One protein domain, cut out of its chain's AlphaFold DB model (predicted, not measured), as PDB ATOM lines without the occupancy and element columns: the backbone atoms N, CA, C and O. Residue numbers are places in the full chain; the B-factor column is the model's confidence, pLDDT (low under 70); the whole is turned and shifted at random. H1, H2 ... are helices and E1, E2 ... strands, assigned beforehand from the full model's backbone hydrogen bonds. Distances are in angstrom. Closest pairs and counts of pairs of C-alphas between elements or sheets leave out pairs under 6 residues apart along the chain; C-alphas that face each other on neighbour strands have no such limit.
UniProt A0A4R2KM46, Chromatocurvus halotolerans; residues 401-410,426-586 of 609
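What this domain is: This is residues 401 to 410 and 426 to 586 of the 609 residues of a protein of Chromatocurvus halotolerans (UniProt A0A4R2KM46). Two lobes are joined by residues 468 to 471: in the larger, a strongly twisted sheet of E4, E5 and E6 curls round the long helix H2, with H3 over its other face and H4 beyond H3 at the far end. The smaller lobe is a sheet of E2, E1 and E3 with H1 covering one face. The printed part has 171 residues, with four named helices and six named strands in the order E1 E2 H1 E3 E4 H2 E5 E6 H3 H4; the class is mixed, helices and strands. Both sheets, ordered E4 E5 E6 and E2 E1 E3, are antiparallel. The whole is compact, with a radius of gyration of the C-alphas of 16.5 A and spans of 49 by 36 by 31 A.

How they stand to each other: In the larger sheet, E5, residues 532 to 539, is the inner strand. It is antiparallel to E4, residues 472 to 479, with N 474 and O 537 2.8 A apart, within hydrogen-bond range. E5 and E6, residues 545 to 551, form a hairpin, with N 534 and O 551 at 2.8 A. H2, residues 510 to 526, is on this sheet, which curls round it; its closest C-alphas to E6 are those of Leu 516 and Val 545, 6.2 A apart. H3, residues 561 to 568, is on the opposite face, at a height over the sheet of 8.8 A; these are three layers, helices on both faces of a sheet. H3 lies over E4 and across the strands, at 83 degrees to E4 on the local plane; the closest C-alphas are those of Val 477 and Val 562, 6.2 A apart. H4, residues 573 to 585, touches H3 with residues 573 to 576 alone, Ala 563 and Tyr 573 having the closest C-alphas at 6.1 A. Their lines are about perpendicular, only just, at 70.4 degrees. H4 only grazes the sheet, with residues 576 to 583. Residues 489 to 490 and 494 to 495 pair antiparallel with residues 478 to 479 and 474 to 475 of E4. In the smaller sheet, E1, residues 428 to 432, is the inner strand. It forms a hairpin with E2, residues 441 to 443, with N 430 and O 441 at 2.8 A. It is also antiparallel to E3, residues 463 to 467, with N 429 and O 466 at 2.9 A. H1, residues 446 to 458, runs along the strands at a height over the sheet of 8.2 A, making two layers, helices on one face of a sheet. E2, H1 and E3 form a split strand-helix-strand unit, two strands running the same way with E1 between them, and its crossover is right-handed. E3 and E4 are apart. Every O i to N i+4 pair is within hydrogen-bond range in H1, H2 and H3; in H4, 8 of 9 are.

Where its parts are: E1 begins at C-alpha 428, (-21.966, -34.670, 16.961). H2 is 24.1 A long from C-alpha 510 at (-43.978, -44.436, -0.507), E4 22.4 A, E5 21.5 A and E6 17.4 A. H1 measures 18.3 A, and H4 18.9 A, ending at C-alpha 585, (-62.370, -45.834, 28.787).

The domain as a whole: The two C-alphas farthest apart are those of Pro 447 and Thr 586, 51.9 A. Residues 411 to 425 are not printed, and C-alphas 410 and 426 are 17.1 A apart across the cut. The link from E4 to H2, 30 residues, is long. The mean pLDDT of the printed part is 85.5; residue 410 and residues 484 to 485, 496 to 502 and 585 to 586 are under 70.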
ATOM      1  N   LEU A 401     -34.358 -53.193  15.689       93.88
ATOM      2  CA  LEU A 401     -34.539 -51.806  15.258       93.88
ATOM      3  C   LEU A 401     -33.200 -51.076  15.293       93.88
ATOM      4  O   LEU A 401     -32.486 -51.100  16.296       93.88
ATOM      5  N   ARG A 402     -32.864 -50.373  14.208       92.25
ATOM      6  CA  ARG A 402     -31.659 -49.543  14.179       92.25
ATOM      7  C   ARG A 402     -31.842 -48.348  15.111       92.25
ATOM      8  O   ARG A 402     -32.823 -47.608  15.028       92.25
ATOM      9  N   THR A 403     -30.859 -48.115  15.967       90.94
ATOM     10  CA  THR A 403     -30.779 -46.931  16.826       90.94
ATOM     11  C   THR A 403     -29.526 -46.153  16.504       90.94
ATOM     12  O   THR A 403     -28.519 -46.738  16.106       90.94
ATOM     13  N   LEU A 404     -29.556 -44.840  16.715       84.06
ATOM     14  CA  LEU A 404     -28.362 -44.029  16.549       84.06
ATOM     15  C   LEU A 404     -27.299 -44.448  17.588       84.06
ATOM     16  O   LEU A 404     -27.555 -44.288  18.783       84.06
ATOM     17  N   PRO A 405     -26.112 -44.952  17.183       79.38
ATOM     18  CA  PRO A 405     -25.108 -45.416  18.133       79.38
ATOM     19  C   PRO A 405     -24.634 -44.259  19.015       79.38
ATOM     20  O   PRO A 405     -23.972 -43.326  18.550       79.38
ATOM     21  N   CYS A 406     -24.988 -44.315  20.296       81.31
ATOM     22  CA  CYS A 406     -24.590 -43.336  21.292       81.31
ATOM     23  C   CYS A 406     -23.717 -43.987  22.361       81.31
ATOM     24  O   CYS A 406     -23.976 -45.109  22.791       81.31
ATOM     25  N   ARG A 407     -22.692 -43.266  22.809       81.50
ATOM     26  CA  ARG A 407     -21.780 -43.721  23.861       81.50
ATOM     27  C   ARG A 407     -21.572 -42.641  24.905       81.50
ATOM     28  O   ARG A 407     -21.718 -41.449  24.616       81.50
ATOM     29  N   GLU A 408     -21.212 -43.067  26.105       80.88
ATOM     30  CA  GLU A 408     -20.663 -42.148  27.091       80.88
ATOM     31  C   GLU A 408     -19.304 -41.632  26.595       80.88
ATOM     32  O   GLU A 408     -18.543 -42.378  25.970       80.88
ATOM     33  N   PRO A 409     -18.999 -40.345  26.802       71.31
ATOM     34  CA  PRO A 409     -17.680 -39.813  26.507       71.31
ATOM     35  C   PRO A 409     -16.643 -40.499  27.402       71.31
ATOM     36  O   PRO A 409     -16.810 -40.563  28.619       71.31
ATOM     37  N   VAL A 410     -15.569 -41.000  26.793       63.25
ATOM     38  CA  VAL A 410     -14.409 -41.510  27.526       63.25
ATOM     39  C   VAL A 410     -13.648 -40.300  28.052       63.25
ATOM     40  O   VAL A 410     -13.118 -39.513  27.271       63.25
ATOM     41  N   GLY A 426     -15.979 -34.476  12.738       73.12
ATOM     42  CA  GLY A 426     -17.354 -34.279  12.279       73.12
ATOM     43  C   GLY A 426     -18.376 -33.816  13.335       73.12
ATOM     44  O   GLY A 426     -18.111 -33.799  14.540       73.12
ATOM     45  N   PRO A 427     -19.580 -33.415  12.886       82.19
ATOM     46  CA  PRO A 427     -20.658 -32.975  13.764       82.19
ATOM     47  C   PRO A 427     -21.147 -34.104  14.684       82.19
ATOM     48  O   PRO A 427     -21.290 -35.258  14.275       82.19
ATOM     49  N   ARG A 428     -21.461 -33.751  15.934       86.81
ATOM     50  CA  ARG A 428     -21.966 -34.670  16.961       86.81
ATOM     51  C   ARG A 428     -23.336 -34.257  17.465       86.81
ATOM     52  O   ARG A 428     -23.663 -33.073  17.569       86.81
ATOM     53  N   LEU A 429     -24.118 -35.263  17.829       88.12
ATOM     54  CA  LEU A 429     -25.350 -35.091  18.573       88.12
ATOM     55  C   LEU A 429     -25.067 -35.358  20.052       88.12
ATOM     56  O   LEU A 429     -24.666 -36.463  20.415       88.12
ATOM     57  N   VAL A 430     -25.254 -34.341  20.890       90.12
ATOM     58  CA  VAL A 430     -25.085 -34.438  22.343       90.12
ATOM     59  C   VAL A 430     -26.457 -34.574  22.990       90.12
ATOM     60  O   VAL A 430     -27.322 -33.709  22.834       90.12
ATOM     61  N   MET A 431     -26.660 -35.671  23.705       90.88
ATOM     62  CA  MET A 431     -27.934 -36.062  24.296       90.88
ATOM     63  C   MET A 431     -27.830 -36.139  25.814       90.88
ATOM     64  O   MET A 431     -26.755 -36.312  26.385       90.88
ATOM     65  N   HIS A 432     -28.980 -36.004  26.455       91.00
ATOM     66  CA  HIS A 432     -29.164 -36.298  27.864       91.00
ATOM     67  C   HIS A 432     -29.373 -37.803  28.038       91.00
ATOM     68  O   HIS A 432     -30.195 -38.367  27.317       91.00
ATOM     69  N   ARG A 433     -28.677 -38.450  28.983       91.00
ATOM     70  CA  ARG A 433     -28.918 -39.869  29.270       91.00
ATOM     71  C   ARG A 433     -30.281 -40.090  29.921       91.00
ATOM     72  O   ARG A 433     -31.041 -40.897  29.410       91.00
ATOM     73  N   PHE A 434     -30.583 -39.373  31.010       89.88
ATOM     74  CA  PHE A 434     -31.785 -39.617  31.828       89.88
ATOM     75  C   PHE A 434     -32.938 -38.622  31.589       89.88
ATOM     76  O   PHE A 434     -34.002 -38.717  32.198       89.88
ATOM     77  N   GLN A 435     -32.725 -37.600  30.756       83.12
ATOM     78  CA  GLN A 435     -33.710 -36.548  30.479       83.12
ATOM     79  C   GLN A 435     -34.136 -36.550  29.012       83.12
ATOM     80  O   GLN A 435     -33.919 -35.576  28.289       83.12
ATOM     81  N   THR A 436     -34.759 -37.643  28.575       82.38
ATOM     82  CA  THR A 436     -35.214 -37.841  27.187       82.38
ATOM     83  C   THR A 436     -36.339 -36.889  26.753       82.38
ATOM     84  O   THR A 436     -36.599 -36.707  25.565       82.38
ATOM     85  N   ASP A 437     -36.956 -36.165  27.690       82.69
ATOM     86  CA  ASP A 437     -37.861 -35.043  27.415       82.69
ATOM     87  C   ASP A 437     -37.131 -33.757  26.951       82.69
ATOM     88  O   ASP A 437     -37.776 -32.799  26.505       82.69
ATOM     89  N   ARG A 438     -35.791 -33.715  27.002       84.25
ATOM     90  CA  ARG A 438     -34.966 -32.630  26.445       84.25
ATOM     91  C   ARG A 438     -34.539 -32.939  25.016       84.25
ATOM     92  O   ARG A 438     -34.261 -34.070  24.649       84.25
ATOM     93  N   GLU A 439     -34.476 -31.899  24.190       82.44
ATOM     94  CA  GLU A 439     -34.040 -32.060  22.802       82.44
ATOM     95  C   GLU A 439     -32.524 -32.293  22.710       82.44
ATOM     96  O   GLU A 439     -31.764 -31.583  23.381       82.44
ATOM     97  N   PRO A 440     -32.082 -33.222  21.841       87.25
ATOM     98  CA  PRO A 440     -30.675 -33.394  21.510       87.25
ATOM     99  C   PRO A 440     -30.038 -32.117  20.946       87.25
ATOM    100  O   PRO A 440     -30.635 -31.415  20.125       87.25
ATOM    101  N   ILE A 441     -28.796 -31.838  21.337       88.56
ATOM    102  CA  ILE A 441     -28.029 -30.664  20.913       88.56
ATOM    103  C   ILE A 441     -27.130 -31.053  19.737       88.56
ATOM    104  O   ILE A 441     -26.232 -31.878  19.884       88.56
ATOM    105  N   LEU A 442     -27.345 -30.443  18.569       88.19
ATOM    106  CA  LEU A 442     -26.446 -30.595  17.422       88.19
ATOM    107  C   LEU A 442     -25.231 -29.673  17.592       88.19
ATOM    108  O   LEU A 442     -25.377 -28.451  17.581       88.19
ATOM    109  N   ALA A 443     -24.040 -30.253  17.714       87.88
ATOM    110  CA  ALA A 443     -22.778 -29.539  17.857       87.88
ATOM    111  C   ALA A 443     -21.868 -29.817  16.650       87.88
ATOM    112  O   ALA A 443     -21.566 -30.965  16.344       87.88
ATOM    113  N   ARG A 444     -21.450 -28.760  15.942       86.50
ATOM    114  CA  ARG A 444     -20.701 -28.874  14.672       86.50
ATOM    115  C   ARG A 444     -19.186 -28.696  14.799       86.50
ATOM    116  O   ARG A 444     -18.483 -28.923  13.827       86.50
ATOM    117  N   SER A 445     -18.695 -28.268  15.957       85.06
ATOM    118  CA  SER A 445     -17.273 -28.026  16.218       85.06
ATOM    119  C   SER A 445     -16.889 -28.544  17.599       85.06
ATOM    120  O   SER A 445     -17.753 -28.602  18.479       85.06
ATOM    121  N   ALA A 446     -15.610 -28.863  17.820       81.88
ATOM    122  CA  ALA A 446     -15.115 -29.321  19.123       81.88
ATOM    123  C   ALA A 446     -15.514 -28.372  20.281       81.88
ATOM    124  O   ALA A 446     -16.172 -28.828  21.221       81.88
ATOM    125  N   PRO A 447     -15.360 -27.031  20.175       84.81
ATOM    126  CA  PRO A 447     -15.833 -26.117  21.220       84.81
ATOM    127  C   PRO A 447     -17.356 -26.134  21.429       84.81
ATOM    128  O   PRO A 447     -17.854 -25.819  22.513       84.81
ATOM    129  N   ALA A 448     -18.143 -26.436  20.393       87.06
ATOM    130  CA  ALA A 448     -19.592 -26.583  20.530       87.06
ATOM    131  C   ALA A 448     -19.965 -27.894  21.239       87.06
ATOM    132  O   ALA A 448     -20.912 -27.896  22.026       87.06
ATOM    133  N   ILE A 449     -19.214 -28.974  21.000       85.88
ATOM    134  CA  ILE A 449     -19.403 -30.277  21.648       85.88
ATOM    135  C   ILE A 449     -19.127 -30.140  23.146       85.88
ATOM    136  O   ILE A 449     -20.000 -30.455  23.957       85.88
ATOM    137  N   THR A 450     -17.991 -29.549  23.519       84.94
ATOM    138  CA  THR A 450     -17.615 -29.326  24.923       84.94
ATOM    139  C   THR A 450     -18.636 -28.452  25.651       84.94
ATOM    140  O   THR A 450     -19.089 -28.799  26.746       84.94
ATOM    141  N   ARG A 451     -19.109 -27.365  25.022       89.06
ATOM    142  CA  ARG A 451     -20.188 -26.527  25.582       89.06
ATOM    143  C   ARG A 451     -21.495 -27.296  25.765       89.06
ATOM    144  O   ARG A 451     -22.162 -27.124  26.787       89.06
ATOM    145  N   ALA A 452     -21.873 -28.135  24.803       89.12
ATOM    146  CA  ALA A 452     -23.076 -28.953  24.896       89.12
ATOM    147  C   ALA A 452     -22.967 -29.993  26.025       89.12
ATOM    148  O   ALA A 452     -23.895 -30.114  26.824       89.12
ATOM    149  N   MET A 453     -21.822 -30.664  26.162       89.06
ATOM    150  CA  MET A 453     -21.563 -31.618  27.247       89.06
ATOM    151  C   MET A 453     -21.604 -30.943  28.620       89.06
ATOM    152  O   MET A 453     -22.280 -31.427  29.528       89.06
ATOM    153  N   THR A 454     -20.958 -29.784  28.770       89.31
ATOM    154  CA  THR A 454     -21.021 -28.989  30.007       89.31
ATOM    155  C   THR A 454     -22.451 -28.567  30.330       89.31
ATOM    156  O   THR A 454     -22.864 -28.637  31.483       89.31
ATOM    157  N   ARG A 455     -23.260 -28.208  29.325       89.31
ATOM    158  CA  ARG A 455     -24.678 -27.881  29.530       89.31
ATOM    159  C   ARG A 455     -25.492 -29.067  30.049       89.31
ATOM    160  O   ARG A 455     -26.362 -28.861  30.896       89.31
ATOM    161  N   VAL A 456     -25.226 -30.280  29.561       88.88
ATOM    162  CA  VAL A 456     -25.877 -31.504  30.055       88.88
ATOM    163  C   VAL A 456     -25.472 -31.782  31.506       88.88
ATOM    164  O   VAL A 456     -26.350 -31.963  32.351       88.88
ATOM    165  N   ARG A 457     -24.173 -31.694  31.821       88.19
ATOM    166  CA  ARG A 457     -23.645 -31.880  33.185       88.19
ATOM    167  C   ARG A 457     -24.203 -30.863  34.175       88.19
ATOM    168  O   ARG A 457     -24.691 -31.243  35.234       88.19
ATOM    169  N   ASN A 458     -24.236 -29.583  33.800       86.88
ATOM    170  CA  ASN A 458     -24.806 -28.511  34.624       86.88
ATOM    171  C   ASN A 458     -26.313 -28.688  34.869       86.88
ATOM    172  O   ASN A 458     -26.864 -28.114  35.804       86.88
ATOM    173  N   ALA A 459     -26.999 -29.477  34.037       82.56
ATOM    174  CA  ALA A 459     -28.389 -29.862  34.253       82.56
ATOM    175  C   ALA A 459     -28.548 -31.110  35.149       82.56
ATOM    176  O   ALA A 459     -29.674 -31.597  35.281       82.56
ATOM    177  N   GLY A 460     -27.460 -31.615  35.742       84.12
ATOM    178  CA  GLY A 460     -27.444 -32.748  36.669       84.12
ATOM    179  C   GLY A 460     -27.569 -34.113  35.993       84.12
ATOM    180  O   GLY A 460     -28.205 -35.002  36.555       84.12
ATOM    181  N   ASP A 461     -27.045 -34.264  34.777       87.88
ATOM    182  CA  ASP A 461     -27.234 -35.452  33.939       87.88
ATOM    183  C   ASP A 461     -25.953 -35.846  33.194       87.88
ATOM    184  O   ASP A 461     -25.007 -35.061  33.106       87.88
ATOM    185  N   LEU A 462     -25.928 -37.067  32.660       89.00
ATOM    186  CA  LEU A 462     -24.786 -37.603  31.927       89.00
ATOM    187  C   LEU A 462     -24.930 -37.317  30.424       89.00
ATOM    188  O   LEU A 462     -25.976 -37.627  29.844       89.00
ATOM    189  N   PRO A 463     -23.913 -36.713  29.780       90.62
ATOM    190  CA  PRO A 463     -23.920 -36.512  28.341       90.62
ATOM    191  C   PRO A 463     -23.672 -37.826  27.603       90.62
ATOM    192  O   PRO A 463     -22.737 -38.554  27.922       90.62
ATOM    193  N   LEU A 464     -24.465 -38.074  26.565       90.31
ATOM    194  CA  LEU A 464     -24.203 -39.086  25.547       90.31
ATOM    195  C   LEU A 464     -23.825 -38.401  24.241       90.31
ATOM    196  O   LEU A 464     -24.393 -37.362  23.893       90.31
ATOM    197  N   ILE A 465     -22.888 -38.991  23.509       88.69
ATOM    198  CA  ILE A 465     -22.444 -38.494  22.209       88.69
ATOM    199  C   ILE A 465     -22.738 -39.520  21.120       88.69
ATOM    200  O   ILE A 465     -22.468 -40.710  21.278       88.69
ATOM    201  N   ALA A 466     -23.271 -39.042  20.001       87.12
ATOM    202  CA  ALA A 466     -23.480 -39.833  18.796       87.12
ATOM    203  C   ALA A 466     -22.908 -39.108  17.573       87.12
ATOM    204  O   ALA A 466     -22.912 -37.874  17.504       87.12
ATOM    205  N   ALA A 467     -22.394 -39.875  16.609       84.81
ATOM    206  CA  ALA A 467     -22.094 -39.341  15.284       84.81
ATOM    207  C   ALA A 467     -23.400 -38.910  14.603       84.81
ATOM    208  O   ALA A 467     -24.437 -39.530  14.825       84.81
ATOM    209  N   VAL A 468     -23.360 -37.851  13.799       81.44
ATOM    210  CA  VAL A 468     -24.508 -37.451  12.979       81.44
ATOM    211  C   VAL A 468     -24.363 -38.134  11.615       81.44
ATOM    212  O   VAL A 468     -23.459 -37.747  10.874       81.44
ATOM    213  N   PRO A 469     -25.177 -39.154  11.287       79.31
ATOM    214  CA  PRO A 469     -25.137 -39.790   9.972       79.31
ATOM    215  C   PRO A 469     -25.527 -38.802   8.864       79.31
ATOM    216  O   PRO A 469     -26.041 -37.718   9.133       79.31
ATOM    217  N   ALA A 470     -25.281 -39.161   7.604       82.06
ATOM    218  CA  ALA A 470     -25.839 -38.429   6.469       82.06
ATOM    219  C   ALA A 470     -27.352 -38.694   6.370       82.06
ATOM    220  O   ALA A 470     -27.804 -39.797   6.679       82.06
ATOM    221  N   GLY A 471     -28.148 -37.694   5.971       85.44
ATOM    222  CA  GLY A 471     -29.606 -37.832   5.831       85.44
ATOM    223  C   GLY A 471     -30.450 -36.770   6.545       85.44
ATOM    224  O   GLY A 471     -29.989 -35.659   6.822       85.44
ATOM    225  N   ARG A 472     -31.719 -37.109   6.806       88.38
ATOM    226  CA  ARG A 472     -32.769 -36.205   7.310       88.38
ATOM    227  C   ARG A 472     -33.221 -36.598   8.719       88.38
ATOM    228  O   ARG A 472     -33.402 -37.775   9.015       88.38
ATOM    229  N   ARG A 473     -33.480 -35.599   9.574       88.56
ATOM    230  CA  ARG A 473     -34.128 -35.781  10.888       88.56
ATOM    231  C   ARG A 473     -35.621 -35.545  10.771       88.56
ATOM    232  O   ARG A 473     -36.054 -34.434  10.457       88.56
ATOM    233  N   LEU A 474     -36.398 -36.562  11.098       91.38
ATOM    234  CA  LEU A 474     -37.848 -36.551  11.008       91.38
ATOM    235  C   LEU A 474     -38.442 -36.765  12.394       91.38
ATOM    236  O   LEU A 474     -37.877 -37.472  13.229       91.38
ATOM    237  N   ARG A 475     -39.584 -36.136  12.656       91.81
ATOM    238  CA  ARG A 475     -40.356 -36.381  13.873       91.81
ATOM    239  C   ARG A 475     -41.655 -37.047  13.495       91.81
ATOM    240  O   ARG A 475     -42.349 -36.606  12.582       91.81
ATOM    241  N   VAL A 476     -41.958 -38.104  14.222       94.00
ATOM    242  CA  VAL A 476     -43.087 -38.980  13.959       94.00
ATOM    243  C   VAL A 476     -43.889 -39.088  15.230       94.00
ATOM    244  O   VAL A 476     -43.334 -39.257  16.317       94.00
ATOM    245  N   VAL A 477     -45.198 -38.949  15.101       94.44
ATOM    246  CA  VAL A 477     -46.120 -39.104  16.218       94.44
ATOM    247  C   VAL A 477     -46.852 -40.412  16.003       94.44
ATOM    248  O   VAL A 477     -47.464 -40.619  14.961       94.44
ATOM    249  N   VAL A 478     -46.773 -41.294  16.987       94.38
ATOM    250  CA  VAL A 478     -47.478 -42.571  16.994       94.38
ATOM    251  C   VAL A 478     -48.552 -42.497  18.066       94.38
ATOM    252  O   VAL A 478     -48.272 -42.117  19.205       94.38
ATOM    253  N   ILE A 479     -49.783 -42.830  17.694       91.88
ATOM    254  CA  ILE A 479     -50.936 -42.892  18.593       91.88
ATOM    255  C   ILE A 479     -51.394 -44.346  18.654       91.88
ATOM    256  O   ILE A 479     -51.309 -45.074  17.666       91.88
ATOM    257  N   ARG A 480     -51.889 -44.786  19.807       88.06
ATOM    258  CA  ARG A 480     -52.544 -46.090  19.940       88.06
ATOM    259  C   ARG A 480     -53.635 -46.272  18.868       88.06
ATOM    260  O   ARG A 480     -54.315 -45.318  18.489       88.06
ATOM    261  N   GLY A 481     -53.787 -47.507  18.390       82.44
ATOM    262  CA  GLY A 481     -54.859 -47.882  17.470       82.44
ATOM    263  C   GLY A 481     -56.251 -47.644  18.069       82.44
ATOM    264  O   GLY A 481     -56.414 -47.602  19.287       82.44
ATOM    265  N   ALA A 482     -57.255 -47.481  17.205       72.31
ATOM    266  CA  ALA A 482     -58.613 -47.112  17.619       72.31
ATOM    267  C   ALA A 482     -59.287 -48.161  18.521       72.31
ATOM    268  O   ALA A 482     -60.025 -47.793  19.427       72.31
ATOM    269  N   ASN A 483     -59.000 -49.447  18.297       70.12
ATOM    270  CA  ASN A 483     -59.569 -50.557  19.056       70.12
ATOM    271  C   ASN A 483     -58.466 -51.396  19.710       70.12
ATOM    272  O   ASN A 483     -57.318 -51.416  19.249       70.12
ATOM    273  N   ALA A 484     -58.825 -52.148  20.753       64.19
ATOM    274  CA  ALA A 484     -57.940 -53.152  21.334       64.19
ATOM    275  C   ALA A 484     -57.463 -54.134  20.244       64.19
ATOM    276  O   ALA A 484     -58.270 -54.667  19.487       64.19
ATOM    277  N   GLY A 485     -56.145 -54.320  20.126       67.75
ATOM    278  CA  GLY A 485     -55.525 -55.172  19.101       67.75
ATOM    279  C   GLY A 485     -55.264 -54.499  17.747       67.75
ATOM    280  O   GLY A 485     -54.556 -55.073  16.925       67.75
ATOM    281  N   SER A 486     -55.758 -53.278  17.506       79.44
ATOM    282  CA  SER A 486     -55.380 -52.525  16.302       79.44
ATOM    283  C   SER A 486     -53.921 -52.057  16.383       79.44
ATOM    284  O   SER A 486     -53.493 -51.602  17.453       79.44
ATOM    285  N   PRO A 487     -53.162 -52.102  15.273       85.69
ATOM    286  CA  PRO A 487     -51.804 -51.576  15.248       85.69
ATOM    287  C   PRO A 487     -51.780 -50.080  15.615       85.69
ATOM    288  O   PRO A 487     -52.729 -49.353  15.294       85.69
ATOM    289  N   PRO A 488     -50.717 -49.594  16.285       90.12
ATOM    290  CA  PRO A 488     -50.520 -48.166  16.504       90.12
ATOM    291  C   PRO A 488     -50.554 -47.390  15.185       90.12
ATOM    292  O   PRO A 488     -49.919 -47.780  14.208       90.12
ATOM    293  N   GLN A 489     -51.277 -46.273  15.165       92.44
ATOM    294  CA  GLN A 489     -51.351 -45.401  14.004       92.44
ATOM    295  C   GLN A 489     -50.166 -44.435  13.997       92.44
ATOM    296  O   GLN A 489     -49.991 -43.632  14.916       92.44
ATOM    297  N   VAL A 490     -49.394 -44.472  12.915       93.69
ATOM    298  CA  VAL A 490     -48.333 -43.503  12.639       93.69
ATOM    299  C   VAL A 490     -48.934 -42.298  11.917       93.69
ATOM    300  O   VAL A 490     -49.581 -42.442  10.881       93.69
ATOM    301  N   LEU A 491     -48.760 -41.108  12.486       92.62
ATOM    302  CA  LEU A 491     -49.207 -39.853  11.887       92.62
ATOM    303  C   LEU A 491     -48.169 -39.305  10.892       92.62
ATOM    304  O   LEU A 491     -46.988 -39.648  11.000       92.62
ATOM    305  N   PRO A 492     -48.579 -38.415   9.964       91.69
ATOM    306  CA  PRO A 492     -47.692 -37.833   8.969       91.69
ATOM    307  C   PRO A 492     -46.416 -37.237   9.587       91.69
ATOM    308  O   PRO A 492     -46.505 -36.429  10.528       91.69
ATOM    309  N   PRO A 493     -45.229 -37.619   9.079       91.00
ATOM    310  CA  PRO A 493     -43.954 -37.137   9.586       91.00
ATOM    311  C   PRO A 493     -43.773 -35.640   9.325       91.00
ATOM    312  O   PRO A 493     -44.171 -35.110   8.289       91.00
ATOM    313  N   ILE A 494     -43.102 -34.966  10.256       89.94
ATOM    314  CA  ILE A 494     -42.731 -33.550  10.153       89.94
ATOM    315  C   ILE A 494     -41.209 -33.402  10.179       89.94
ATOM    316  O   ILE A 494     -40.508 -34.170  10.844       89.94
ATOM    317  N   GLU A 495     -40.669 -32.399   9.489       83.44
ATOM    318  CA  GLU A 495     -39.217 -32.191   9.488       83.44
ATOM    319  C   GLU A 495     -38.704 -31.545  10.784       83.44
ATOM    320  O   GLU A 495     -39.232 -30.541  11.270       83.44
ATOM    321  N   SER A 496     -37.608 -32.090  11.324       69.50
ATOM    322  CA  SER A 496     -36.921 -31.557  12.507       69.50
ATOM    323  C   SER A 496     -35.930 -30.467  12.081       69.50
ATOM    324  O   SER A 496     -34.758 -30.739  11.822       69.50
ATOM    325  N   HIS A 497     -36.382 -29.213  11.999       63.47
ATOM    326  CA  HIS A 497     -35.509 -28.068  11.724       63.47
ATOM    327  C   HIS A 497     -35.028 -27.396  13.026       63.47
ATOM    328  O   HIS A 497     -35.837 -26.780  13.729       63.47
ATOM    329  N   PRO A 498     -33.722 -27.425  13.360       50.53
ATOM    330  CA  PRO A 498     -33.210 -26.682  14.507       50.53
ATOM    331  C   PRO A 498     -33.363 -25.170  14.271       50.53
ATOM    332  O   PRO A 498     -32.751 -24.611  13.365       50.53
ATOM    333  N   GLY A 499     -34.172 -24.496  15.094       47.06
ATOM    334  CA  GLY A 499     -34.230 -23.027  15.162       47.06
ATOM    335  C   GLY A 499     -35.245 -22.316  14.255       47.06
ATOM    336  O   GLY A 499     -35.415 -21.108  14.411       47.06
ATOM    337  N   LYS A 500     -35.969 -23.014  13.365       47.03
ATOM    338  CA  LYS A 500     -37.062 -22.415  12.568       47.03
ATOM    339  C   LYS A 500     -38.423 -22.625  13.247       47.03
ATOM    340  O   LYS A 500     -38.700 -23.692  13.786       47.03
ATOM    341  N   ARG A 501     -39.288 -21.600  13.233       49.28
ATOM    342  CA  ARG A 501     -40.687 -21.714  13.686       49.28
ATOM    343  C   ARG A 501     -41.532 -22.306  12.557       49.28
ATOM    344  O   ARG A 501     -41.860 -21.597  11.615       49.28
ATOM    345  N   GLY A 502     -41.878 -23.583  12.670       61.03
ATOM    346  CA  GLY A 502     -42.744 -24.295  11.730       61.03
ATOM    347  C   GLY A 502     -42.474 -25.797  11.773       61.03
ATOM    348  O   GLY A 502     -41.351 -26.206  12.047       61.03
ATOM    349  N   TYR A 503     -43.503 -26.600  11.519       72.19
ATOM    350  CA  TYR A 503     -43.412 -28.059  11.431       72.19
ATOM    351  C   TYR A 503     -43.910 -28.482  10.046       72.19
ATOM    352  O   TYR A 503     -45.062 -28.898   9.928       72.19
ATOM    353  N   PRO A 504     -43.119 -28.252   8.981       80.12
ATOM    354  CA  PRO A 504     -43.547 -28.596   7.635       80.12
ATOM    355  C   PRO A 504     -43.689 -30.124   7.507       80.12
ATOM    356  O   PRO A 504     -42.862 -30.851   8.075       80.12
ATOM    357  N   PRO A 505     -44.708 -30.612   6.776       83.25
ATOM    358  CA  PRO A 505     -44.819 -32.023   6.430       83.25
ATOM    359  C   PRO A 505     -43.561 -32.498   5.702       83.25
ATOM    360  O   PRO A 505     -43.031 -31.795   4.838       83.25
ATOM    361  N   ALA A 506     -43.072 -33.682   6.053       85.06
ATOM    362  CA  ALA A 506     -41.935 -34.273   5.370       85.06
ATOM    363  C   ALA A 506     -42.376 -34.832   4.013       85.06
ATOM    364  O   ALA A 506     -43.255 -35.686   3.938       85.06
ATOM    365  N   GLN A 507     -41.738 -34.371   2.938       85.88
ATOM    366  CA  GLN A 507     -41.906 -34.966   1.613       85.88
ATOM    367  C   GLN A 507     -41.095 -36.263   1.560       85.88
ATOM    368  O   GLN A 507     -39.866 -36.220   1.691       85.88
ATOM    369  N   LEU A 508     -41.782 -37.400   1.453       86.50
ATOM    370  CA  LEU A 508     -41.215 -38.748   1.419       86.50
ATOM    371  C   LEU A 508     -41.876 -39.540   0.295       86.50
ATOM    372  O   LEU A 508     -43.061 -39.343   0.019       86.50
ATOM    373  N   ASP A 509     -41.121 -40.440  -0.327       88.88
ATOM    374  CA  ASP A 509     -41.703 -41.435  -1.224       88.88
ATOM    375  C   ASP A 509     -42.453 -42.529  -0.432       88.88
ATOM    376  O   ASP A 509     -42.426 -42.585   0.805       88.88
ATOM    377  N   HIS A 510     -43.161 -43.407  -1.147       87.75
ATOM    378  CA  HIS A 510     -43.978 -44.436  -0.507       87.75
ATOM    379  C   HIS A 510     -43.139 -45.446   0.300       87.75
ATOM    380  O   HIS A 510     -43.572 -45.872   1.376       87.75
ATOM    381  N   ALA A 511     -41.941 -45.793  -0.179       89.19
ATOM    382  CA  ALA A 511     -41.057 -46.762   0.463       89.19
ATOM    383  C   ALA A 511     -40.472 -46.204   1.769       89.19
ATOM    384  O   ALA A 511     -40.545 -46.855   2.810       89.19
ATOM    385  N   GLN A 512     -39.989 -44.961   1.742       91.19
ATOM    386  CA  GLN A 512     -39.508 -44.216   2.904       91.19
ATOM    387  C   GLN A 512     -40.607 -44.060   3.953       91.19
ATOM    388  O   GLN A 512     -40.358 -44.266   5.142       91.19
ATOM    389  N   HIS A 513     -41.830 -43.727   3.530       90.44
ATOM    390  CA  HIS A 513     -42.963 -43.617   4.445       90.44
ATOM    391  C   HIS A 513     -43.286 -44.966   5.104       90.44
ATOM    392  O   HIS A 513     -43.512 -45.018   6.312       90.44
ATOM    393  N   SER A 514     -43.271 -46.060   4.335       91.31
ATOM    394  CA  SER A 514     -43.525 -47.410   4.852       91.31
ATOM    395  C   SER A 514     -42.449 -47.862   5.842       91.31
ATOM    396  O   SER A 514     -42.781 -48.335   6.927       91.31
ATOM    397  N   ALA A 515     -41.168 -47.675   5.511       92.00
ATOM    398  CA  ALA A 515     -40.049 -48.045   6.378       92.00
ATOM    399  C   ALA A 515     -40.062 -47.260   7.700       92.00
ATOM    400  O   ALA A 515     -39.848 -47.813   8.780       92.00
ATOM    401  N   LEU A 516     -40.364 -45.962   7.627       93.81
ATOM    402  CA  LEU A 516     -40.458 -45.096   8.798       93.81
ATOM    403  C   LEU A 516     -41.671 -45.440   9.670       93.81
ATOM    404  O   LEU A 516     -41.556 -45.425  10.899       93.81
ATOM    405  N   ALA A 517     -42.809 -45.779   9.058       93.25
ATOM    406  CA  ALA A 517     -43.991 -46.221   9.784       93.25
ATOM    407  C   ALA A 517     -43.760 -47.561  10.501       93.25
ATOM    408  O   ALA A 517     -44.057 -47.650  11.693       93.25
ATOM    409  N   ASP A 518     -43.164 -48.556   9.832       94.25
ATOM    410  CA  ASP A 518     -42.829 -49.850  10.446       94.25
ATOM    411  C   ASP A 518     -41.900 -49.674  11.655       94.25
ATOM    412  O   ASP A 518     -42.205 -50.126  12.763       94.25
ATOM    413  N   ALA A 519     -40.805 -48.927  11.477       95.12
ATOM    414  CA  ALA A 519     -39.845 -48.671  12.545       95.12
ATOM    415  C   ALA A 519     -40.495 -47.967  13.749       95.12
ATOM    416  O   ALA A 519     -40.278 -48.366  14.897       95.12
ATOM    417  N   ALA A 520     -41.317 -46.940  13.505       95.75
ATOM    418  CA  ALA A 520     -41.997 -46.195  14.563       95.75
ATOM    419  C   ALA A 520     -43.052 -47.046  15.291       95.75
ATOM    420  O   ALA A 520     -43.155 -46.994  16.519       95.75
ATOM    421  N   GLN A 521     -43.814 -47.862  14.560       94.75
ATOM    422  CA  GLN A 521     -44.831 -48.740  15.130       94.75
ATOM    423  C   GLN A 521     -44.202 -49.842  15.992       94.75
ATOM    424  O   GLN A 521     -44.623 -50.053  17.132       94.75
ATOM    425  N   ARG A 522     -43.158 -50.508  15.489       95.31
ATOM    426  CA  ARG A 522     -42.416 -51.530  16.240       95.31
ATOM    427  C   ARG A 522     -41.760 -50.944  17.485       95.31
ATOM    428  O   ARG A 522     -41.851 -51.547  18.552       95.31
ATOM    429  N   ALA A 523     -41.177 -49.748  17.390       95.88
ATOM    430  CA  ALA A 523     -40.611 -49.050  18.543       95.88
ATOM    431  C   ALA A 523     -41.664 -48.730  19.613       95.88
ATOM    432  O   ALA A 523     -41.405 -48.887  20.805       95.88
ATOM    433  N   PHE A 524     -42.863 -48.311  19.194       94.94
ATOM    434  CA  PHE A 524     -43.966 -47.978  20.099       94.94
ATOM    435  C   PHE A 524     -44.405 -49.191  20.923       94.94
ATOM    436  O   PHE A 524     -44.652 -49.074  22.127       94.94
ATOM    437  N   VAL A 525     -44.477 -50.356  20.273       92.88
ATOM    438  CA  VAL A 525     -44.823 -51.633  20.908       92.88
ATOM    439  C   VAL A 525     -43.682 -52.122  21.801       92.88
ATOM    440  O   VAL A 525     -43.922 -52.415  22.971       92.88
ATOM    441  N   ALA A 526     -42.444 -52.139  21.294       94.00
ATOM    442  CA  ALA A 526     -41.262 -52.603  22.022       94.00
ATOM    443  C   ALA A 526     -41.034 -51.838  23.335       94.00
ATOM    444  O   ALA A 526     -40.690 -52.431  24.354       94.00
ATOM    445  N   LEU A 527     -41.265 -50.522  23.326       94.00
ATOM    446  CA  LEU A 527     -41.104 -49.660  24.499       94.00
ATOM    447  C   LEU A 527     -42.380 -49.525  25.340       94.00
ATOM    448  O   LEU A 527     -42.379 -48.776  26.315       94.00
ATOM    449  N   ARG A 528     -43.475 -50.207  24.971       92.44
ATOM    450  CA  ARG A 528     -44.771 -50.169  25.670       92.44
ATOM    451  C   ARG A 528     -45.239 -48.734  25.969       92.44
ATOM    452  O   ARG A 528     -45.689 -48.434  27.071       92.44
ATOM    453  N   CYS A 529     -45.165 -47.837  24.977       89.00
ATOM    454  CA  CYS A 529     -45.382 -46.388  25.147       89.00
ATOM    455  C   CYS A 529     -46.786 -45.968  25.639       89.00
ATOM    456  O   CYS A 529     -47.002 -44.802  25.975       89.00
ATOM    457  N   GLY A 530     -47.751 -46.886  25.693       85.94
ATOM    458  CA  GLY A 530     -49.082 -46.628  26.233       85.94
ATOM    459  C   GLY A 530     -50.034 -46.071  25.181       85.94
ATOM    460  O   GLY A 530     -50.697 -46.854  24.498       85.94
ATOM    461  N   ASP A 531     -50.123 -44.744  25.074       88.94
ATOM    462  CA  ASP A 531     -51.187 -44.051  24.323       88.94
ATOM    463  C   ASP A 531     -50.661 -43.203  23.167       88.94
ATOM    464  O   ASP A 531     -51.248 -43.181  22.087       88.94
ATOM    465  N   LEU A 532     -49.555 -42.499  23.399       91.94
ATOM    466  CA  LEU A 532     -48.976 -41.562  22.453       91.94
ATOM    467  C   LEU A 532     -47.467 -41.496  22.656       91.94
ATOM    468  O   LEU A 532     -46.992 -41.391  23.784       91.94
ATOM    469  N   ALA A 533     -46.715 -41.505  21.561       93.44
ATOM    470  CA  ALA A 533     -45.289 -41.239  21.589       93.44
ATOM    471  C   ALA A 533     -44.890 -40.342  20.428       93.44
ATOM    472  O   ALA A 533     -45.257 -40.577  19.278       93.44
ATOM    473  N   ARG A 534     -44.080 -39.331  20.727       92.94
ATOM    474  CA  ARG A 534     -43.335 -38.595  19.716       92.94
ATOM    475  C   ARG A 534     -41.932 -39.171  19.632       92.94
ATOM    476  O   ARG A 534     -41.193 -39.172  20.614       92.94
ATOM    477  N   MET A 535     -41.555 -39.595  18.443       93.12
ATOM    478  CA  MET A 535     -40.254 -40.165  18.146       93.12
ATOM    479  C   MET A 535     -39.485 -39.226  17.231       93.12
ATOM    480  O   MET A 535     -40.058 -38.590  16.346       93.12
ATOM    481  N   GLU A 536     -38.181 -39.126  17.451       91.88
ATOM    482  CA  GLU A 536     -37.271 -38.529  16.486       91.88
ATOM    483  C   GLU A 536     -36.501 -39.649  15.791       91.88
ATOM    484  O   GLU A 536     -35.855 -40.462  16.456       91.88
ATOM    485  N   LEU A 537     -36.596 -39.689  14.466       92.62
ATOM    486  CA  LEU A 537     -35.973 -40.690  13.616       92.62
ATOM    487  C   LEU A 537     -35.013 -40.015  12.641       92.62
ATOM    488  O   LEU A 537     -35.164 -38.848  12.267       92.62
ATOM    489  N   TRP A 538     -34.015 -40.777  12.237       90.19
ATOM    490  CA  TRP A 538     -33.072 -40.448  11.195       90.19
ATOM    491  C   TRP A 538     -33.386 -41.284   9.957       90.19
ATOM    492  O   TRP A 538     -33.548 -42.493  10.086       90.19
ATOM    493  N   LEU A 539     -33.444 -40.656   8.786       91.38
ATOM    494  CA  LEU A 539     -33.581 -41.324   7.490       91.38
ATOM    495  C   LEU A 539     -32.315 -41.069   6.670       91.38
ATOM    496  O   LEU A 539     -32.013 -39.907   6.378       91.38
ATOM    497  N   THR A 540     -31.570 -42.118   6.325       89.69
ATOM    498  CA  THR A 540     -30.362 -41.997   5.490       89.69
ATOM    499  C   THR A 540     -30.722 -41.876   4.000       89.69
ATOM    500  O   THR A 540     -31.850 -42.202   3.617       89.69
ATOM    501  N   PRO A 541     -29.802 -41.399   3.137       86.00
ATOM    502  CA  PRO A 541     -30.017 -41.364   1.686       86.00
ATOM    503  C   PRO A 541     -30.348 -42.733   1.077       86.00
ATOM    504  O   PRO A 541     -31.071 -42.802   0.090       86.00
ATOM    505  N   GLU A 542     -29.865 -43.813   1.691       86.00
ATOM    506  CA  GLU A 542     -30.085 -45.202   1.271       86.00
ATOM    507  C   GLU A 542     -31.465 -45.746   1.694       86.00
ATOM    508  O   GLU A 542     -31.791 -46.890   1.394       86.00
ATOM    509  N   GLY A 543     -32.284 -44.947   2.390       85.56
ATOM    510  CA  GLY A 543     -33.621 -45.339   2.848       85.56
ATOM    511  C   GLY A 543     -33.652 -46.039   4.210       85.56
ATOM    512  O   GLY A 543     -34.714 -46.471   4.653       85.56
ATOM    513  N   GLU A 544     -32.516 -46.124   4.905       88.62
ATOM    514  CA  GLU A 544     -32.424 -46.758   6.221       88.62
ATOM    515  C   GLU A 544     -32.941 -45.829   7.326       88.62
ATOM    516  O   GLU A 544     -32.625 -44.634   7.368       88.62
ATOM    517  N   VAL A 545     -33.717 -46.390   8.256       92.56
ATOM    518  CA  VAL A 545     -34.356 -45.641   9.347       92.56
ATOM    519  C   VAL A 545     -33.717 -45.994  10.684       92.56
ATOM    520  O   VAL A 545     -33.696 -47.155  11.083       92.56
ATOM    521  N   GLY A 546     -33.227 -44.985  11.404       92.38
ATOM    522  CA  GLY A 546     -32.659 -45.124  12.746       92.38
ATOM    523  C   GLY A 546     -33.418 -44.311  13.791       92.38
ATOM    524  O   GLY A 546     -33.728 -43.144  13.576       92.38
ATOM    525  N   ILE A 547     -33.690 -44.885  14.959       93.38
ATOM    526  CA  ILE A 547     -34.367 -44.183  16.058       93.38
ATOM    527  C   ILE A 547     -33.342 -43.372  16.861       93.38
ATOM    528  O   ILE A 547     -32.314 -43.900  17.291       93.38
ATOM    529  N   ILE A 548     -33.627 -42.083  17.069       90.50
ATOM    530  CA  ILE A 548     -32.781 -41.166  17.845       90.50
ATOM    531  C   ILE A 548     -33.309 -41.023  19.265       90.50
ATOM    532  O   ILE A 548     -32.546 -41.133  20.211       90.50
ATOM    533  N   SER A 549     -34.596 -40.723  19.440       90.25
ATOM    534  CA  SER A 549     -35.187 -40.539  20.771       90.25
ATOM    535  C   SER A 549     -36.679 -40.829  20.763       90.25
ATOM    536  O   SER A 549     -37.346 -40.629  19.745       90.25
ATOM    537  N   VAL A 550     -37.206 -41.267  21.905       92.44
ATOM    538  CA  VAL A 550     -38.634 -41.534  22.100       92.44
ATOM    539  C   VAL A 550     -39.137 -40.743  23.301       92.44
ATOM    540  O   VAL A 550     -38.553 -40.779  24.380       92.44
ATOM    541  N   ARG A 551     -40.240 -40.017  23.111       91.56
ATOM    542  CA  ARG A 551     -40.943 -39.266  24.155       91.56
ATOM    543  C   ARG A 551     -42.377 -39.751  24.254       91.56
ATOM    544  O   ARG A 551     -43.203 -39.418  23.411       91.56
ATOM    545  N   ALA A 552     -42.661 -40.513  25.303       88.19
ATOM    546  CA  ALA A 552     -43.991 -41.064  25.577       88.19
ATOM    547  C   ALA A 552     -44.874 -40.152  26.456       88.19
ATOM    548  O   ALA A 552     -46.002 -40.496  26.790       88.19
ATOM    549  N   ILE A 553     -44.361 -38.976  26.830       87.50
ATOM    550  CA  ILE A 553     -45.130 -37.884  27.429       87.50
ATOM    551  C   ILE A 553     -44.872 -36.609  26.632       87.50
ATOM    552  O   ILE A 553     -43.733 -36.316  26.256       87.50
ATOM    553  N   ASP A 554     -45.921 -35.835  26.371       82.81
ATOM    554  CA  ASP A 554     -45.783 -34.563  25.672       82.81
ATOM    555  C   ASP A 554     -46.815 -33.538  26.144       82.81
ATOM    556  O   ASP A 554     -47.854 -33.848  26.734       82.81
ATOM    557  N   LEU A 555     -46.516 -32.277  25.863       78.81
ATOM    558  CA  LEU A 555     -47.447 -31.185  26.040       78.81
ATOM    559  C   LEU A 555     -48.394 -31.137  24.835       78.81
ATOM    560  O   LEU A 555     -48.004 -30.730  23.740       78.81
ATOM    561  N   LEU A 556     -49.667 -31.466  25.055       84.69
ATOM    562  CA  LEU A 556     -50.713 -31.468  24.023       84.69
ATOM    563  C   LEU A 556     -51.202 -30.049  23.681       84.69
ATOM    564  O   LEU A 556     -52.371 -29.713  23.847       84.69
ATOM    565  N   SER A 557     -50.302 -29.180  23.225       84.19
ATOM    566  CA  SER A 557     -50.640 -27.830  22.757       84.19
ATOM    567  C   SER A 557     -51.224 -27.869  21.336       84.19
ATOM    568  O   SER A 557     -50.642 -28.542  20.486       84.19
ATOM    569  N   PRO A 558     -52.264 -27.076  21.001       83.56
ATOM    570  CA  PRO A 558     -52.822 -27.002  19.642       83.56
ATOM    571  C   PRO A 558     -51.829 -26.552  18.562       83.56
ATOM    572  O   PRO A 558     -52.047 -26.775  17.377       83.56
ATOM    573  N   ARG A 559     -50.747 -25.872  18.962       82.50
ATOM    574  CA  ARG A 559     -49.652 -25.448  18.068       82.50
ATOM    575  C   ARG A 559     -48.401 -26.322  18.208       82.50
ATOM    576  O   ARG A 559     -47.365 -25.978  17.647       82.50
ATOM    577  N   GLY A 560     -48.469 -27.371  19.024       81.44
ATOM    578  CA  GLY A 560     -47.383 -28.321  19.221       81.44
ATOM    579  C   GLY A 560     -47.316 -29.353  18.099       81.44
ATOM    580  O   GLY A 560     -48.242 -29.502  17.310       81.44
ATOM    581  N   GLU A 561     -46.216 -30.092  18.071       85.94
ATOM    582  CA  GLU A 561     -45.885 -31.080  17.033       85.94
ATOM    583  C   GLU A 561     -46.932 -32.174  16.896       85.94
ATOM    584  O   GLU A 561     -47.323 -32.517  15.786       85.94
ATOM    585  N   VAL A 562     -47.429 -32.659  18.033       89.12
ATOM    586  CA  VAL A 562     -48.486 -33.667  18.095       89.12
ATOM    587  C   VAL A 562     -49.750 -33.178  17.391       89.12
ATOM    588  O   VAL A 562     -50.281 -33.865  16.526       89.12
ATOM    589  N   ALA A 563     -50.208 -31.966  17.718       88.50
ATOM    590  CA  ALA A 563     -51.414 -31.397  17.125       88.50
ATOM    591  C   ALA A 563     -51.225 -31.031  15.647       88.50
ATOM    592  O   ALA A 563     -52.172 -31.137  14.873       88.50
ATOM    593  N   VAL A 564     -50.019 -30.612  15.246       88.06
ATOM    594  CA  VAL A 564     -49.725 -30.332  13.836       88.06
ATOM    595  C   VAL A 564     -49.730 -31.619  13.020       88.06
ATOM    596  O   VAL A 564     -50.484 -31.688  12.061       88.06
ATOM    597  N   SER A 565     -48.993 -32.650  13.437       90.25
ATOM    598  CA  SER A 565     -48.983 -33.951  12.753       90.25
ATOM    599  C   SER A 565     -50.388 -34.575  12.695       90.25
ATOM    600  O   SER A 565     -50.808 -35.054  11.645       90.25
ATOM    601  N   ALA A 566     -51.179 -34.464  13.770       90.88
ATOM    602  CA  ALA A 566     -52.576 -34.903  13.778       90.88
ATOM    603  C   ALA A 566     -53.443 -34.134  12.764       90.88
ATOM    604  O   ALA A 566     -54.233 -34.744  12.047       90.88
ATOM    605  N   ARG A 567     -53.274 -32.811  12.653       89.81
ATOM    606  CA  ARG A 567     -54.020 -31.990  11.692       89.81
ATOM    607  C   ARG A 567     -53.679 -32.338  10.245       89.81
ATOM    608  O   ARG A 567     -54.591 -32.385   9.428       89.81
ATOM    609  N   GLU A 568     -52.408 -32.602   9.942       88.00
ATOM    610  CA  GLU A 568     -51.998 -33.080   8.613       88.00
ATOM    611  C   GLU A 568     -52.628 -34.447   8.287       88.00
ATOM    612  O   GLU A 568     -52.912 -34.736   7.131       88.00
ATOM    613  N   ALA A 569     -52.936 -35.262   9.304       87.88
ATOM    614  CA  ALA A 569     -53.697 -36.507   9.159       87.88
ATOM    615  C   ALA A 569     -55.226 -36.308   9.052       87.88
ATOM    616  O   ALA A 569     -55.970 -37.286   9.085       87.88
ATOM    617  N   GLY A 570     -55.721 -35.065   9.022       88.75
ATOM    618  CA  GLY A 570     -57.155 -34.755   9.065       88.75
ATOM    619  C   GLY A 570     -57.805 -34.909  10.448       88.75
ATOM    620  O   GLY A 570     -59.024 -34.810  10.575       88.75
ATOM    621  N   ILE A 571     -57.021 -35.123  11.509       89.12
ATOM    622  CA  ILE A 571     -57.517 -35.270  12.882       89.12
ATOM    623  C   ILE A 571     -57.542 -33.890  13.547       89.12
ATOM    624  O   ILE A 571     -56.508 -33.263  13.785       89.12
ATOM    625  N   SER A 572     -58.739 -33.404  13.877       89.94
ATOM    626  CA  SER A 572     -58.894 -32.141  14.604       89.94
ATOM    627  C   SER A 572     -58.328 -32.245  16.027       89.94
ATOM    628  O   SER A 572     -58.311 -33.320  16.625       89.94
ATOM    629  N   TYR A 573     -57.887 -31.125  16.610       88.38
ATOM    630  CA  TYR A 573     -57.415 -31.108  18.003       88.38
ATOM    631  C   TYR A 573     -58.456 -31.679  18.993       88.38
ATOM    632  O   TYR A 573     -58.081 -32.529  19.799       88.38
ATOM    633  N   PRO A 574     -59.755 -31.327  18.892       88.50
ATOM    634  CA  PRO A 574     -60.823 -32.019  19.605       88.50
ATOM    635  C   PRO A 574     -60.768 -33.551  19.458       88.50
ATOM    636  O   PRO A 574     -60.652 -34.264  20.458       88.50
ATOM    637  N   ALA A 575     -60.779 -34.059  18.221       88.31
ATOM    638  CA  ALA A 575     -60.787 -35.494  17.938       88.31
ATOM    639  C   ALA A 575     -59.532 -36.214  18.460       88.31
ATOM    640  O   ALA A 575     -59.624 -37.336  18.952       88.31
ATOM    641  N   LEU A 576     -58.370 -35.557  18.415       89.81
ATOM    642  CA  LEU A 576     -57.129 -36.062  19.001       89.81
ATOM    643  C   LEU A 576     -57.265 -36.265  20.515       89.81
ATOM    644  O   LEU A 576     -56.888 -37.316  21.028       89.81
ATOM    645  N   ILE A 577     -57.802 -35.270  21.231       90.31
ATOM    646  CA  ILE A 577     -58.017 -35.388  22.678       90.31
ATOM    647  C   ILE A 577     -59.051 -36.477  22.979       90.31
ATOM    648  O   ILE A 577     -58.855 -37.227  23.925       90.31
ATOM    649  N   GLN A 578     -60.103 -36.613  22.163       87.00
ATOM    650  CA  GLN A 578     -61.104 -37.666  22.348       87.00
ATOM    651  C   GLN A 578     -60.488 -39.062  22.222       87.00
ATOM    652  O   GLN A 578     -60.647 -39.874  23.123       87.00
ATOM    653  N   ARG A 579     -59.686 -39.301  21.179       85.81
ATOM    654  CA  ARG A 579     -58.983 -40.581  20.994       85.81
ATOM    655  C   ARG A 579     -58.091 -40.955  22.176       85.81
ATOM    656  O   ARG A 579     -57.955 -42.128  22.502       85.81
ATOM    657  N   LEU A 580     -57.478 -39.956  22.809       86.62
ATOM    658  CA  LEU A 580     -56.661 -40.156  24.000       86.62
ATOM    659  C   LEU A 580     -57.500 -40.449  25.252       86.62
ATOM    660  O   LEU A 580     -56.988 -41.078  26.164       86.62
ATOM    661  N   LEU A 581     -58.762 -40.018  25.322       85.00
ATOM    662  CA  LEU A 581     -59.679 -40.396  26.405       85.00
ATOM    663  C   LEU A 581     -60.245 -41.801  26.186       85.00
ATOM    664  O   LEU A 581     -60.248 -42.612  27.112       85.00
ATOM    665  N   ASP A 582     -60.660 -42.107  24.955       79.12
ATOM    666  CA  ASP A 582     -61.249 -43.397  24.584       79.12
ATOM    667  C   ASP A 582     -60.297 -44.562  24.909       79.12
ATOM    668  O   ASP A 582     -60.737 -45.606  25.392       79.12
ATOM    669  N   SER A 583     -58.979 -44.360  24.761       71.75
ATOM    670  CA  SER A 583     -57.969 -45.383  25.073       71.75
ATOM    671  C   SER A 583     -57.935 -45.824  26.542       71.75
ATOM    672  O   SER A 583     -57.425 -46.913  26.827       71.75
ATOM    673  N   HIS A 584     -58.468 -45.007  27.457       71.69
ATOM    674  CA  HIS A 584     -58.563 -45.293  28.896       71.69
ATOM    675  C   HIS A 584     -59.971 -45.672  29.349       71.69
ATOM    676  O   HIS A 584     -60.121 -46.218  30.438       71.69
ATOM    677  N   MET A 585     -60.987 -45.429  28.516       61.91
ATOM    678  CA  MET A 585     -62.370 -45.834  28.787       61.91
ATOM    679  C   MET A 585     -62.623 -47.313  28.447       61.91
ATOM    680  O   MET A 585     -63.583 -47.901  28.938       61.91
ATOM    681  N   THR A 586     -61.753 -47.950  27.654       53.75
ATOM    682  CA  THR A 586     -61.787 -49.407  27.426       53.75
ATOM    683  C   THR A 586     -61.192 -50.203  28.609       53.75
ATOM    684  O   THR A 586     -60.033 -49.967  28.965       53.75
TER     685      THR A 586